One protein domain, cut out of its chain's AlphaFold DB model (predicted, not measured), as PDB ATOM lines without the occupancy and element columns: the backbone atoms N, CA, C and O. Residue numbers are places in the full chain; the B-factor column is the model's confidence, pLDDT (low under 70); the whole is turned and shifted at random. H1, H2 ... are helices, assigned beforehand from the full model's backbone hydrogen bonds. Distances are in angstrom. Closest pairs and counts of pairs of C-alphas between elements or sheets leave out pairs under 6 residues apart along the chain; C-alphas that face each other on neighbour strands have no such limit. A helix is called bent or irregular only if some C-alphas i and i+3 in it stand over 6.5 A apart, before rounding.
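AT A GLANCE: This is residues 470 to 573 of the 1217 residues of the protein "Hypothetical protein" of Miscanthus lutarioriparius (UniProt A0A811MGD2). One long helix, H1, is the core of a small helical body: H3 and H6 pack on it, both running opposite ways to it, and the short H2 packs on its residues 496 to 500. H4 folds back on H3 as a helical hairpin, and H7 makes a corner with H1 near residues 483 to 487 and leads away from it; the helices with centres farthest from the mean of all C-alphas are H7, at 16.5 A, and the short H5, at 14.6 A. The printed part has 104 residues with seven named helices, H1 to H7 in order along the chain, and no named strand; the class is all helix. It is compact, with a radius of gyration of the C-alphas of 13.2 A, and spans 38 by 25 by 23 A, only just elongated.

IN THESE COORDINATES: Residues 470 to 482 hold no named element; their C-alphas lie 9 to 15 A from the mean of all C-alphas. H1, residues 483 to 503, begins with C-alpha 483 at (6.684, -2.378, -22.864) and is 30.2 A long from first to last C-alpha. H2 is residues 507 to 510, and H3 is residues 513 to 522, 14.3 A long. H4 is residues 527 to 534, 11.0 A long, and H5 is residues 539 to 543. H6, residues 545 to 557, begins with C-alpha 545 at (-9.116, -1.797, -6.004) and is 19.0 A long. H7, residues 559 to 573, is 21.1 A long and ends with C-alpha 573 at (21.362, 3.178, -20.755); it is irregular, with C-alphas 561 and 564 7.3 A apart.

HOW THE PARTS SIT: H1 is the hub, touching H2, H3, H6 and H7. With residues 496 to 500 alone it touches H2, the closest C-alphas being those of Ala 500 and Thr 507, 5.3 A apart. With residues 485 to 493 alone it touches H3 at a steep tilt of 41 degrees, opposite ways; the closest C-alphas are those of Gln 485 and Ala 520, 5.1 A apart. H6 touches H1 at a shallow tilt of 33 degrees, only just short of steep, opposite ways, with the C-alphas of Val 488 and Ala 555 closest at 5.1 A. H7 is about perpendicular to H1, at 79 degrees, and touches its residues 483 to 487 alone; Arg 484 and Ser 559 have the closest C-alphas, 4.8 A apart. H3 and H4 form a hairpin at a steep tilt of 43 degrees, with the C-alphas of Thr 515 and Val 534 closest at 6.4 A. H4 and H6 only just touch, with 3 pairs of C-alphas within 8 A, the closest those of Ser 527 and Leu 545 at 7.1 A. H5 touches no helix but is near H1 and H4. Every O i to N i+4 pair is within hydrogen-bond range in H1, H3, H5 and H6; in H4 it is 3 of 4 and in H7 8 of 11, while H2 is too short for such a pair.

THE WHOLE: The C-alphas farthest apart are those of Arg 543 and Lys 571, at 38.9 A. The printed part has no cut, and the six links between its helices are tight. The mean pLDDT of the printed part is 88.5; residues 535 to 537 are under 70.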
ATOM      1  N   TYR A 470       5.451   9.936 -16.388       89.94
ATOM      2  CA  TYR A 470       5.818   8.644 -15.791       89.94
ATOM      3  C   TYR A 470       7.279   8.220 -16.056       89.94
ATOM      4  O   TYR A 470       7.810   7.377 -15.335       89.94
ATOM      5  N   LEU A 471       7.959   8.813 -17.046       88.44
ATOM      6  CA  LEU A 471       9.380   8.556 -17.321       88.44
ATOM      7  C   LEU A 471      10.317   9.238 -16.306       88.44
ATOM      8  O   LEU A 471      11.474   8.848 -16.172       88.44
ATOM      9  N   HIS A 472       9.809  10.217 -15.553       87.25
ATOM     10  CA  HIS A 472      10.563  11.021 -14.583       87.25
ATOM     11  C   HIS A 472      10.466  10.474 -13.141       87.25
ATOM     12  O   HIS A 472      10.789  11.162 -12.166       87.25
ATOM     13  N   ILE A 473      10.012   9.224 -12.987       86.62
ATOM     14  CA  ILE A 473       9.916   8.526 -11.700       86.62
ATOM     15  C   ILE A 473      11.311   8.071 -11.256       86.62
ATOM     16  O   ILE A 473      11.962   7.266 -11.926       86.62
ATOM     17  N   HIS A 474      11.747   8.530 -10.080       83.81
ATOM     18  CA  HIS A 474      12.987   8.065  -9.460       83.81
ATOM     19  C   HIS A 474      13.009   6.533  -9.329       83.81
ATOM     20  O   HIS A 474      12.066   5.930  -8.812       83.81
ATOM     21  N   GLY A 475      14.109   5.917  -9.767       81.31
ATOM     22  CA  GLY A 475      14.302   4.466  -9.796       81.31
ATOM     23  C   GLY A 475      13.876   3.783 -11.103       81.31
ATOM     24  O   GLY A 475      14.191   2.611 -11.286       81.31
ATOM     25  N   LEU A 476      13.223   4.464 -12.057       84.56
ATOM     26  CA  LEU A 476      12.801   3.814 -13.309       84.56
ATOM     27  C   LEU A 476      13.987   3.240 -14.113       84.56
ATOM     28  O   LEU A 476      13.931   2.081 -14.526       84.56
ATOM     29  N   LYS A 477      15.082   4.005 -14.265       79.19
ATOM     30  CA  LYS A 477      16.320   3.570 -14.954       79.19
ATOM     31  C   LYS A 477      16.937   2.287 -14.372       79.19
ATOM     32  O   LYS A 477      17.567   1.521 -15.094       79.19
ATOM     33  N   GLU A 478      16.772   2.064 -13.070       78.81
ATOM     34  CA  GLU A 478      17.367   0.940 -12.333       78.81
ATOM     35  C   GLU A 478      16.595  -0.372 -12.543       78.81
ATOM     36  O   GLU A 478      17.121  -1.448 -12.278       78.81
ATOM     37  N   ASN A 479      15.333  -0.294 -12.983       77.38
ATOM     38  CA  ASN A 479      14.364  -1.383 -12.845       77.38
ATOM     39  C   ASN A 479      13.975  -2.095 -14.155       77.38
ATOM     40  O   ASN A 479      13.140  -2.996 -14.090       77.38
ATOM     41  N   GLU A 480      14.569  -1.707 -15.293       80.38
ATOM     42  CA  GLU A 480      14.477  -2.350 -16.626       80.38
ATOM     43  C   GLU A 480      13.093  -2.914 -16.997       80.38
ATOM     44  O   GLU A 480      12.907  -4.109 -17.228       80.38
ATOM     45  N   LEU A 481      12.095  -2.032 -17.064       87.88
ATOM     46  CA  LEU A 481      10.725  -2.413 -17.404       87.88
ATOM     47  C   LEU A 481      10.543  -2.643 -18.915       87.88
ATOM     48  O   LEU A 481      10.969  -1.833 -19.740       87.88
ATOM     49  N   ASN A 482       9.848  -3.722 -19.277       91.12
ATOM     50  CA  ASN A 482       9.429  -3.985 -20.657       91.12
ATOM     51  C   ASN A 482       8.182  -3.164 -21.056       91.12
ATOM     52  O   ASN A 482       7.531  -2.557 -20.208       91.12
ATOM     53  N   ALA A 483       7.802  -3.175 -22.340       92.12
ATOM     54  CA  ALA A 483       6.684  -2.378 -22.864       92.12
ATOM     55  C   ALA A 483       5.334  -2.607 -22.143       92.12
ATOM     56  O   ALA A 483       4.594  -1.652 -21.909       92.12
ATOM     57  N   ARG A 484       5.024  -3.841 -21.708       93.50
ATOM     58  CA  ARG A 484       3.810  -4.138 -20.913       93.50
ATOM     59  C   ARG A 484       3.893  -3.510 -19.525       93.50
ATOM     60  O   ARG A 484       2.956  -2.850 -19.092       93.50
ATOM     61  N   GLN A 485       5.037  -3.656 -18.862       94.19
ATOM     62  CA  GLN A 485       5.282  -3.089 -17.534       94.19
ATOM     63  C   GLN A 485       5.324  -1.548 -17.561       94.19
ATOM     64  O   GLN A 485       4.823  -0.911 -16.639       94.19
ATOM     65  N   LEU A 486       5.851  -0.937 -18.631       93.44
ATOM     66  CA  LEU A 486       5.822   0.515 -18.859       93.44
ATOM     67  C   LEU A 486       4.405   1.032 -19.139       93.44
ATOM     68  O   LEU A 486       4.028   2.075 -18.606       93.44
ATOM     69  N   SER A 487       3.599   0.293 -19.909       94.88
ATOM     70  CA  SER A 487       2.187   0.632 -20.121       94.88
ATOM     71  C   SER A 487       1.403   0.597 -18.807       94.88
ATOM     72  O   SER A 487       0.719   1.563 -18.458       94.88
ATOM     73  N   VAL A 488       1.583  -0.467 -18.012       95.31
ATOM     74  CA  VAL A 488       0.999  -0.589 -16.667       95.31
ATOM     75  C   VAL A 488       1.483   0.540 -15.750       95.31
ATOM     76  O   VAL A 488       0.665   1.151 -15.065       95.31
ATOM     77  N   LEU A 489       2.775   0.885 -15.767       95.06
ATOM     78  CA  LEU A 489       3.320   2.006 -14.996       95.06
ATOM     79  C   LEU A 489       2.675   3.345 -15.382       95.06
ATOM     80  O   LEU A 489       2.300   4.111 -14.499       95.06
ATOM     81  N   SER A 490       2.520   3.623 -16.680       94.50
ATOM     82  CA  SER A 490       1.887   4.845 -17.190       94.50
ATOM     83  C   SER A 490       0.408   4.933 -16.787       94.50
ATOM     84  O   SER A 490      -0.034   5.952 -16.251       94.50
ATOM     85  N   SER A 491      -0.335   3.833 -16.944       94.56
ATOM     86  CA  SER A 491      -1.737   3.694 -16.523       94.56
ATOM     87  C   SER A 491      -1.911   3.943 -15.016       94.56
ATOM     88  O   SER A 491      -2.712   4.784 -14.596       94.56
ATOM     89  N   LEU A 492      -1.086   3.295 -14.186       94.50
ATOM     90  CA  LEU A 492      -1.098   3.474 -12.733       94.50
ATOM     91  C   LEU A 492      -0.632   4.872 -12.300       94.50
ATOM     92  O   LEU A 492      -1.148   5.393 -11.313       94.50
ATOM     93  N   TYR A 493       0.304   5.499 -13.020       94.94
ATOM     94  CA  TYR A 493       0.742   6.871 -12.746       94.94
ATOM     95  C   TYR A 493      -0.386   7.876 -12.998       94.94
ATOM     96  O   TYR A 493      -0.663   8.696 -12.124       94.94
ATOM     97  N   ARG A 494      -1.079   7.769 -14.144       94.31
ATOM     98  CA  ARG A 494      -2.253   8.593 -14.482       94.31
ATOM     99  C   ARG A 494      -3.380   8.423 -13.455       94.31
ATOM    100  O   ARG A 494      -3.901   9.419 -12.961       94.31
ATOM    101  N   TRP A 495      -3.712   7.183 -13.076       94.06
ATOM    102  CA  TRP A 495      -4.696   6.914 -12.016       94.06
ATOM    103  C   TRP A 495      -4.292   7.560 -10.681       94.06
ATOM    104  O   TRP A 495      -5.095   8.247 -10.049       94.06
ATOM    105  N   ARG A 496      -3.033   7.372 -10.265       95.25
ATOM    106  CA  ARG A 496      -2.504   7.905  -9.005       95.25
ATOM    107  C   ARG A 496      -2.546   9.431  -8.962       95.25
ATOM    108  O   ARG A 496      -2.913   9.977  -7.929       95.25
ATOM    109  N   ASP A 497      -2.180  10.099 -10.055       94.81
ATOM    110  CA  ASP A 497      -2.240  11.560 -10.183       94.81
ATOM    111  C   ASP A 497      -3.689  12.075 -10.118       94.81
ATOM    112  O   ASP A 497      -3.978  13.002  -9.365       94.81
ATOM    113  N   GLY A 498      -4.628  11.403 -10.797       93.75
ATOM    114  CA  GLY A 498      -6.056  11.729 -10.731       93.75
ATOM    115  C   GLY A 498      -6.633  11.667  -9.309       93.75
ATOM    116  O   GLY A 498      -7.276  12.618  -8.868       93.75
ATOM    117  N   ILE A 499      -6.355  10.591  -8.561       93.94
ATOM    118  CA  ILE A 499      -6.783  10.466  -7.154       93.94
ATOM    119  C   ILE A 499      -6.068  11.488  -6.254       93.94
ATOM    120  O   ILE A 499      -6.706  12.094  -5.396       93.94
ATOM    121  N   ALA A 500      -4.769  11.718  -6.464       94.56
ATOM    122  CA  ALA A 500      -3.979  12.681  -5.695       94.56
ATOM    123  C   ALA A 500      -4.526  14.116  -5.823       94.56
ATOM    124  O   ALA A 500      -4.690  14.811  -4.819       94.56
ATOM    125  N   ARG A 501      -4.903  14.528  -7.042       94.31
ATOM    126  CA  ARG A 501      -5.583  15.808  -7.296       94.31
ATOM    127  C   ARG A 501      -6.956  15.873  -6.633       94.31
ATOM    128  O   ARG A 501      -7.243  16.861  -5.959       94.31
ATOM    129  N   ALA A 502      -7.783  14.841  -6.823       91.25
ATOM    130  CA  ALA A 502      -9.175  14.817  -6.372       91.25
ATOM    131  C   ALA A 502      -9.325  14.833  -4.840       91.25
ATOM    132  O   ALA A 502     -10.205  15.513  -4.322       91.25
ATOM    133  N   GLU A 503      -8.463  14.119  -4.112       90.50
ATOM    134  CA  GLU A 503      -8.504  14.066  -2.641       90.50
ATOM    135  C   GLU A 503      -7.669  15.190  -1.978       90.50
ATOM    136  O   GLU A 503      -7.741  15.345  -0.765       90.50
ATOM    137  N   ASP A 504      -6.895  15.984  -2.735       93.81
ATOM    138  CA  ASP A 504      -5.785  16.847  -2.268       93.81
ATOM    139  C   ASP A 504      -4.792  16.120  -1.345       93.81
ATOM    140  O   ASP A 504      -4.642  16.403  -0.154       93.81
ATOM    141  N   GLU A 505      -4.085  15.151  -1.906       93.12
ATOM    142  CA  GLU A 505      -3.044  14.391  -1.220       93.12
ATOM    143  C   GLU A 505      -1.842  14.208  -2.149       93.12
ATOM    144  O   GLU A 505      -1.978  14.238  -3.370       93.12
ATOM    145  N   SER A 506      -0.640  14.013  -1.599       94.06
ATOM    146  CA  SER A 506       0.539  13.858  -2.459       94.06
ATOM    147  C   SER A 506       0.513  12.514  -3.188       94.06
ATOM    148  O   SER A 506       0.098  11.492  -2.632       94.06
ATOM    149  N   THR A 507       1.033  12.464  -4.418       93.06
ATOM    150  CA  THR A 507       1.138  11.207  -5.186       93.06
ATOM    151  C   THR A 507       1.919  10.126  -4.422       93.06
ATOM    152  O   THR A 507       1.583   8.944  -4.502       93.06
ATOM    153  N   GLY A 508       2.907  10.525  -3.612       90.81
ATOM    154  CA  GLY A 508       3.668   9.646  -2.718       90.81
ATOM    155  C   GLY A 508       2.916   9.169  -1.466       90.81
ATOM    156  O   GLY A 508       3.293   8.136  -0.912       90.81
ATOM    157  N   TYR A 509       1.863   9.867  -1.029       90.94
ATOM    158  CA  TYR A 509       0.951   9.410   0.030       90.94
ATOM    159  C   TYR A 509      -0.151   8.494  -0.525       90.94
ATOM    160  O   TYR A 509      -0.462   7.482   0.102       90.94
ATOM    161  N   ILE A 510      -0.675   8.779  -1.729       92.38
ATOM    162  CA  ILE A 510      -1.619   7.888  -2.429       92.38
ATOM    163  C   ILE A 510      -0.972   6.528  -2.727       92.38
ATOM    164  O   ILE A 510      -1.529   5.495  -2.358       92.38
ATOM    165  N   LEU A 511       0.200   6.498  -3.377       91.62
ATOM    166  CA  LEU A 511       0.935   5.256  -3.652       91.62
ATOM    167  C   LEU A 511       2.441   5.536  -3.869       91.62
ATOM    168  O   LEU A 511       2.807   6.113  -4.898       91.62
ATOM    169  N   PRO A 512       3.338   5.119  -2.950       91.31
ATOM    170  CA  PRO A 512       4.778   5.370  -3.059       91.31
ATOM    171  C   PRO A 512       5.410   4.837  -4.354       91.31
ATOM    172  O   PRO A 512       5.069   3.747  -4.811       91.31
ATOM    173  N   ASN A 513       6.398   5.559  -4.901       91.88
ATOM    174  CA  ASN A 513       7.072   5.207  -6.165       91.88
ATOM    175  C   ASN A 513       7.630   3.770  -6.180       91.88
ATOM    176  O   ASN A 513       7.516   3.089  -7.193       91.88
ATOM    177  N   LYS A 514       8.180   3.282  -5.057       90.62
ATOM    178  CA  LYS A 514       8.664   1.896  -4.939       90.62
ATOM    179  C   LYS A 514       7.536   0.884  -5.169       90.62
ATOM    180  O   LYS A 514       7.665   0.020  -6.025       90.62
ATOM    181  N   THR A 515       6.417   1.036  -4.466       91.25
ATOM    182  CA  THR A 515       5.259   0.138  -4.586       91.25
ATOM    183  C   THR A 515       4.588   0.248  -5.957       91.25
ATOM    184  O   THR A 515       4.147  -0.755  -6.506       91.25
ATOM    185  N   LEU A 516       4.566   1.444  -6.553       92.50
ATOM    186  CA  LEU A 516       4.117   1.658  -7.931       92.50
ATOM    187  C   LEU A 516       4.961   0.845  -8.936       92.50
ATOM    188  O   LEU A 516       4.400   0.168  -9.796       92.50
ATOM    189  N   LEU A 517       6.292   0.861  -8.795       93.12
ATOM    190  CA  LEU A 517       7.213   0.067  -9.619       93.12
ATOM    191  C   LEU A 517       7.100  -1.444  -9.336       93.12
ATOM    192  O   LEU A 517       7.151  -2.238 -10.270       93.12
ATOM    193  N   GLU A 518       6.898  -1.856  -8.080       92.38
ATOM    194  CA  GLU A 518       6.667  -3.263  -7.703       92.38
ATOM    195  C   GLU A 518       5.376  -3.816  -8.339       92.38
ATOM    196  O   GLU A 518       5.399  -4.893  -8.935       92.38
ATOM    197  N   ILE A 519       4.270  -3.057  -8.314       93.25
ATOM    198  CA  ILE A 519       3.020  -3.420  -9.008       93.25
ATOM    199  C   ILE A 519       3.235  -3.460 -10.529       93.25
ATOM    200  O   ILE A 519       2.767  -4.392 -11.183       93.25
ATOM    201  N   ALA A 520       3.958  -2.487 -11.098       94.31
ATOM    202  CA  ALA A 520       4.244  -2.447 -12.532       94.31
ATOM    203  C   ALA A 520       5.098  -3.634 -13.006       94.31
ATOM    204  O   ALA A 520       4.857  -4.144 -14.097       94.31
ATOM    205  N   LYS A 521       6.044  -4.123 -12.189       93.19
ATOM    206  CA  LYS A 521       6.801  -5.354 -12.471       93.19
ATOM    207  C   LYS A 521       5.912  -6.597 -12.453       93.19
ATOM    208  O   LYS A 521       5.959  -7.389 -13.393       93.19
ATOM    209  N   GLU A 522       5.129  -6.756 -11.386       92.81
ATOM    210  CA  GLU A 522       4.347  -7.964 -11.082       92.81
ATOM    211  C   GLU A 522       3.028  -8.092 -11.858       92.81
ATOM    212  O   GLU A 522       2.451  -9.185 -11.895       92.81
ATOM    213  N   MET A 523       2.531  -6.992 -12.433       93.62
ATOM    214  CA  MET A 523       1.318  -6.906 -13.262       93.62
ATOM    215  C   MET A 523       0.110  -7.699 -12.697       93.62
ATOM    216  O   MET A 523      -0.403  -8.613 -13.348       93.62
ATOM    217  N   PRO A 524      -0.347  -7.416 -11.458       92.81
ATOM    218  CA  PRO A 524      -1.360  -8.225 -10.782       92.81
ATOM    219  C   PRO A 524      -2.769  -8.046 -11.370       92.81
ATOM    220  O   PRO A 524      -3.424  -7.026 -11.166       92.81
ATOM    221  N   VAL A 525      -3.277  -9.093 -12.026       88.94
ATOM    222  CA  VAL A 525      -4.633  -9.137 -12.616       88.94
ATOM    223  C   VAL A 525      -5.738  -9.608 -11.651       88.94
ATOM    224  O   VAL A 525      -6.906  -9.683 -12.048       88.94
ATOM    225  N   THR A 526      -5.394  -9.915 -10.392       85.56
ATOM    226  CA  THR A 526      -6.322 -10.328  -9.321       85.56
ATOM    227  C   THR A 526      -6.127  -9.509  -8.042       85.56
ATOM    228  O   THR A 526      -5.038  -9.010  -7.744       85.56
ATOM    229  N   SER A 527      -7.199  -9.396  -7.254       83.56
ATOM    230  CA  SER A 527      -7.236  -8.639  -5.996       83.56
ATOM    231  C   SER A 527      -6.326  -9.222  -4.919       83.56
ATOM    232  O   SER A 527      -5.634  -8.461  -4.241       83.56
ATOM    233  N   GLY A 528      -6.261 -10.552  -4.809       81.75
ATOM    234  CA  GLY A 528      -5.332 -11.252  -3.920       81.75
ATOM    235  C   GLY A 528      -3.873 -10.900  -4.223       81.75
ATOM    236  O   GLY A 528      -3.156 -10.439  -3.332       81.75
ATOM    237  N   LYS A 529      -3.434 -11.016  -5.489       85.62
ATOM    238  CA  LYS A 529      -2.042 -10.699  -5.860       85.62
ATOM    239  C   LYS A 529      -1.705  -9.224  -5.609       85.62
ATOM    240  O   LYS A 529      -0.656  -8.942  -5.033       85.62
ATOM    241  N   LEU A 530      -2.601  -8.295  -5.962       86.56
ATOM    242  CA  LEU A 530      -2.398  -6.860  -5.721       86.56
ATOM    243  C   LEU A 530      -2.256  -6.536  -4.221       86.56
ATOM    244  O   LEU A 530      -1.340  -5.807  -3.846       86.56
ATOM    245  N   LYS A 531      -3.091  -7.125  -3.350       85.62
ATOM    246  CA  LYS A 531      -2.965  -6.955  -1.889       85.62
ATOM    247  C   LYS A 531      -1.631  -7.484  -1.348       85.62
ATOM    248  O   LYS A 531      -0.969  -6.775  -0.592       85.62
ATOM    249  N   ARG A 532      -1.206  -8.688  -1.764       85.00
ATOM    250  CA  ARG A 532       0.061  -9.312  -1.320       85.00
ATOM    251  C   ARG A 532       1.289  -8.441  -1.627       85.00
ATOM    252  O   ARG A 532       2.174  -8.329  -0.784       85.00
ATOM    253  N   ILE A 533       1.330  -7.796  -2.798       85.75
ATOM    254  CA  ILE A 533       2.452  -6.928  -3.220       85.75
ATOM    255  C   ILE A 533       2.604  -5.706  -2.302       85.75
ATOM    256  O   ILE A 533       3.717  -5.315  -1.964       85.75
ATOM    257  N   VAL A 534       1.490  -5.108  -1.881       80.69
ATOM    258  CA  VAL A 534       1.470  -3.785  -1.232       80.69
ATOM    259  C   VAL A 534       1.805  -3.845   0.267       80.69
ATOM    260  O   VAL A 534       2.104  -2.812   0.872       80.69
ATOM    261  N   LYS A 535       1.823  -5.055   0.859       69.31
ATOM    262  CA  LYS A 535       2.306  -5.411   2.220       69.31
ATOM    263  C   LYS A 535       1.682  -4.664   3.407       69.31
ATOM    264  O   LYS A 535       1.982  -4.976   4.554       69.31
ATOM    265  N   SER A 536       0.847  -3.664   3.157       66.69
ATOM    266  CA  SER A 536       0.340  -2.713   4.139       66.69
ATOM    267  C   SER A 536      -1.005  -2.156   3.676       66.69
ATOM    268  O   SER A 536      -1.293  -2.100   2.478       66.69
ATOM    269  N   ARG A 537      -1.854  -1.749   4.622       67.50
ATOM    270  CA  ARG A 537      -3.226  -1.332   4.323       67.50
ATOM    271  C   ARG A 537      -3.277   0.081   3.728       67.50
ATOM    272  O   ARG A 537      -3.356   1.074   4.449       67.50
ATOM    273  N   ASN A 538      -3.214   0.173   2.400       79.62
ATOM    274  CA  ASN A 538      -3.355   1.432   1.666       79.62
ATOM    275  C   ASN A 538      -4.842   1.758   1.430       79.62
ATOM    276  O   ASN A 538      -5.505   1.120   0.614       79.62
ATOM    277  N   LEU A 539      -5.348   2.778   2.131       81.25
ATOM    278  CA  LEU A 539      -6.765   3.166   2.124       81.25
ATOM    279  C   LEU A 539      -7.298   3.550   0.735       81.25
ATOM    280  O   LEU A 539      -8.434   3.213   0.409       81.25
ATOM    281  N   PHE A 540      -6.504   4.237  -0.092       84.50
ATOM    282  CA  PHE A 540      -6.927   4.649  -1.434       84.50
ATOM    283  C   PHE A 540      -6.947   3.458  -2.390       84.50
ATOM    284  O   PHE A 540      -7.917   3.257  -3.122       84.50
ATOM    285  N   LEU A 541      -5.925   2.602  -2.327       85.50
ATOM    286  CA  LEU A 541      -5.885   1.385  -3.129       85.50
ATOM    287  C   LEU A 541      -7.036   0.431  -2.776       85.50
ATOM    288  O   LEU A 541      -7.634  -0.139  -3.680       85.50
ATOM    289  N   GLU A 542      -7.394   0.284  -1.495       84.25
ATOM    290  CA  GLU A 542      -8.554  -0.526  -1.090       84.25
ATOM    291  C   GLU A 542      -9.891   0.056  -1.576       84.25
ATOM    292  O   GLU A 542     -10.773  -0.708  -1.970       84.25
ATOM    293  N   ARG A 543     -10.048   1.389  -1.606       82.31
ATOM    294  CA  ARG A 543     -11.253   2.054  -2.140       82.31
ATOM    295  C   ARG A 543     -11.432   1.829  -3.646       82.31
ATOM    296  O   ARG A 543     -12.557   1.598  -4.081       82.31
ATOM    297  N   HIS A 544     -10.348   1.877  -4.423       85.38
ATOM    298  CA  HIS A 544     -10.380   1.840  -5.896       85.38
ATOM    299  C   HIS A 544      -9.915   0.502  -6.503       85.38
ATOM    300  O   HIS A 544      -9.652   0.418  -7.702       85.38
ATOM    301  N   LEU A 545      -9.832  -0.555  -5.691       86.06
ATOM    302  CA  LEU A 545      -9.116  -1.797  -6.004       86.06
ATOM    303  C   LEU A 545      -9.561  -2.472  -7.317       86.06
ATOM    304  O   LEU A 545      -8.722  -2.933  -8.085       86.06
ATOM    305  N   GLY A 546     -10.867  -2.490  -7.606       79.62
ATOM    306  CA  GLY A 546     -11.403  -3.046  -8.857       79.62
ATOM    307  C   GLY A 546     -11.058  -2.216 -10.101       79.62
ATOM    308  O   GLY A 546     -10.702  -2.778 -11.133       79.62
ATOM    309  N   HIS A 547     -11.095  -0.884  -9.990       87.81
ATOM    310  CA  HIS A 547     -10.719   0.024 -11.079       87.81
ATOM    311  C   HIS A 547      -9.221  -0.087 -11.393       87.81
ATOM    312  O   HIS A 547      -8.851  -0.221 -12.554       87.81
ATOM    313  N   VAL A 548      -8.366  -0.154 -10.366       92.12
ATOM    314  CA  VAL A 548      -6.917  -0.348 -10.537       92.12
ATOM    315  C   VAL A 548      -6.592  -1.663 -11.254       92.12
ATOM    316  O   VAL A 548      -5.736  -1.678 -12.133       92.12
ATOM    317  N   ILE A 549      -7.293  -2.757 -10.944       92.00
ATOM    318  CA  ILE A 549      -7.096  -4.044 -11.631       92.00
ATOM    319  C   ILE A 549      -7.515  -3.976 -13.105       92.00
ATOM    320  O   ILE A 549      -6.819  -4.535 -13.952       92.00
ATOM    321  N   ASN A 550      -8.614  -3.291 -13.431       90.56
ATOM    322  CA  ASN A 550      -9.015  -3.098 -14.827       90.56
ATOM    323  C   ASN A 550      -7.982  -2.237 -15.574       90.56
ATOM    324  O   ASN A 550      -7.435  -2.697 -16.570       90.56
ATOM    325  N   ASN A 551      -7.561  -1.107 -14.997       92.62
ATOM    326  CA  ASN A 551      -6.502  -0.249 -15.546       92.62
ATOM    327  C   ASN A 551      -5.172  -0.999 -15.799       92.62
ATOM    328  O   ASN A 551      -4.420  -0.618 -16.699       92.62
ATOM    329  N   ILE A 552      -4.868  -2.051 -15.023       94.12
ATOM    330  CA  ILE A 552      -3.729  -2.958 -15.256       94.12
ATOM    331  C   ILE A 552      -3.998  -3.888 -16.450       94.12
ATOM    332  O   ILE A 552      -3.140  -4.009 -17.320       94.12
ATOM    333  N   ARG A 553      -5.170  -4.534 -16.522       92.81
ATOM    334  CA  ARG A 553      -5.553  -5.430 -17.636       92.81
ATOM    335  C   ARG A 553      -5.555  -4.696 -18.978       92.81
ATOM    336  O   ARG A 553      -4.961  -5.181 -19.939       92.81
ATOM    337  N   ASP A 554      -6.159  -3.515 -19.010       92.81
ATOM    338  CA  ASP A 554      -6.310  -2.702 -20.216       92.81
ATOM    339  C   ASP A 554      -4.942  -2.195 -20.709       92.81
ATOM    340  O   ASP A 554      -4.647  -2.228 -21.903       92.81
ATOM    341  N   ALA A 555      -4.039  -1.838 -19.786       93.62
ATOM    342  CA  ALA A 555      -2.659  -1.474 -20.108       93.62
ATOM    343  C   ALA A 555      -1.808  -2.659 -20.611       93.62
ATOM    344  O   ALA A 555      -0.983  -2.495 -21.508       93.62
ATOM    345  N   ILE A 556      -2.023  -3.878 -20.096       92.75
ATOM    346  CA  ILE A 556      -1.364  -5.085 -20.630       92.75
ATOM    347  C   ILE A 556      -1.787  -5.335 -22.087       92.75
ATOM    348  O   ILE A 556      -0.952  -5.748 -22.893       92.75
ATOM    349  N   ALA A 557      -3.049  -5.061 -22.438       91.06
ATOM    350  CA  ALA A 557      -3.538  -5.149 -23.815       91.06
ATOM    351  C   ALA A 557      -2.992  -4.017 -24.713       91.06
ATOM    352  O   ALA A 557      -2.625  -4.265 -25.860       91.06
ATOM    353  N   ALA A 558      -2.870  -2.794 -24.190       90.25
ATOM    354  CA  ALA A 558      -2.401  -1.611 -24.919       90.25
ATOM    355  C   ALA A 558      -0.863  -1.503 -25.081       90.25
ATOM    356  O   ALA A 558      -0.348  -0.445 -25.454       90.25
ATOM    357  N   SER A 559      -0.098  -2.567 -24.808       90.38
ATOM    358  CA  SER A 559       1.360  -2.466 -24.632       90.38
ATOM    359  C   SER A 559       2.162  -2.061 -25.871       90.38
ATOM    360  O   SER A 559       3.266  -1.542 -25.717       90.38
ATOM    361  N   GLY A 560       1.639  -2.277 -27.083       86.88
ATOM    362  CA  GLY A 560       2.360  -1.994 -28.335       86.88
ATOM    363  C   GLY A 560       2.780  -0.526 -28.490       86.88
ATOM    364  O   GLY A 560       3.839  -0.234 -29.036       86.88
ATOM    365  N   ALA A 561       2.018   0.410 -27.912       86.88
ATOM    366  CA  ALA A 561       2.350   1.840 -27.922       86.88
ATOM    367  C   ALA A 561       3.622   2.197 -27.116       86.88
ATOM    368  O   ALA A 561       4.124   3.314 -27.225       86.88
ATOM    369  N   PHE A 562       4.147   1.268 -26.308       90.94
ATOM    370  CA  PHE A 562       5.270   1.489 -25.391       90.94
ATOM    371  C   PHE A 562       6.572   0.803 -25.842       90.94
ATOM    372  O   PHE A 562       7.590   0.923 -25.160       90.94
ATOM    373  N   GLU A 563       6.573   0.097 -26.976       90.25
ATOM    374  CA  GLU A 563       7.745  -0.643 -27.475       90.25
ATOM    375  C   GLU A 563       8.892   0.298 -27.875       90.25
ATOM    376  O   GLU A 563      10.017   0.142 -27.400       90.25
ATOM    377  N   SER A 564       8.587   1.358 -28.628       88.69
ATOM    378  CA  SER A 564       9.556   2.400 -29.000       88.69
ATOM    379  C   SER A 564      10.165   3.113 -27.785       88.69
ATOM    380  O   SER A 564      11.356   3.424 -27.780       88.69
ATOM    381  N   VAL A 565       9.374   3.332 -26.730       86.94
ATOM    382  CA  VAL A 565       9.826   3.951 -25.473       86.94
ATOM    383  C   VAL A 565      10.719   2.993 -24.679       86.94
ATOM    384  O   VAL A 565      11.752   3.407 -24.152       86.94
ATOM    385  N   ALA A 566      10.371   1.702 -24.634       87.06
ATOM    386  CA  ALA A 566      11.195   0.674 -23.999       87.06
ATOM    387  C   ALA A 566      12.584   0.577 -24.654       87.06
ATOM    388  O   ALA A 566      13.591   0.476 -23.953       87.06
ATOM    389  N   ASP A 567      12.655   0.647 -25.985       85.94
ATOM    390  CA  ASP A 567      13.922   0.565 -26.716       85.94
ATOM    391  C   ASP A 567      14.752   1.855 -26.630       85.94
ATOM    392  O   ASP A 567      15.977   1.782 -26.509       85.94
ATOM    393  N   GLN A 568      14.115   3.032 -26.565       85.81
ATOM    394  CA  GLN A 568      14.805   4.286 -26.237       85.81
ATOM    395  C   GLN A 568      15.453   4.241 -24.845       85.81
ATOM    396  O   GLN A 568      16.610   4.638 -24.701       85.81
ATOM    397  N   LEU A 569      14.757   3.710 -23.830       84.50
ATOM    398  CA  LEU A 569      15.303   3.568 -22.474       84.50
ATOM    399  C   LEU A 569      16.509   2.610 -22.428       84.50
ATOM    400  O   LEU A 569      17.510   2.925 -21.783       84.50
ATOM    401  N   LYS A 570      16.460   1.483 -23.157       84.31
ATOM    402  CA  LYS A 570      17.610   0.565 -23.305       84.31
ATOM    403  C   LYS A 570      18.799   1.251 -23.983       84.31
ATOM    404  O   LYS A 570      19.922   1.160 -23.490       84.31
ATOM    405  N   LYS A 571      18.557   1.956 -25.096       82.12
ATOM    406  CA  LYS A 571      19.601   2.649 -25.870       82.12
ATOM    407  C   LYS A 571      20.277   3.748 -25.050       82.12
ATOM    408  O   LYS A 571      21.500   3.784 -24.990       82.12
ATOM    409  N   GLY A 572      19.493   4.565 -24.342       77.69
ATOM    410  CA  GLY A 572      20.018   5.600 -23.449       77.69
ATOM    411  C   GLY A 572      20.872   5.034 -22.309       77.69
ATOM    412  O   GLY A 572      21.896   5.621 -21.977       77.69
ATOM    413  N   LYS A 573      20.523   3.862 -21.757       75.44
ATOM    414  CA  LYS A 573      21.362   3.178 -20.755       75.44
ATOM    415  C   LYS A 573      22.688   2.678 -21.346       75.44
ATOM    416  O   LYS A 573      23.716   2.791 -20.689       75.44
TER     417      LYS A 573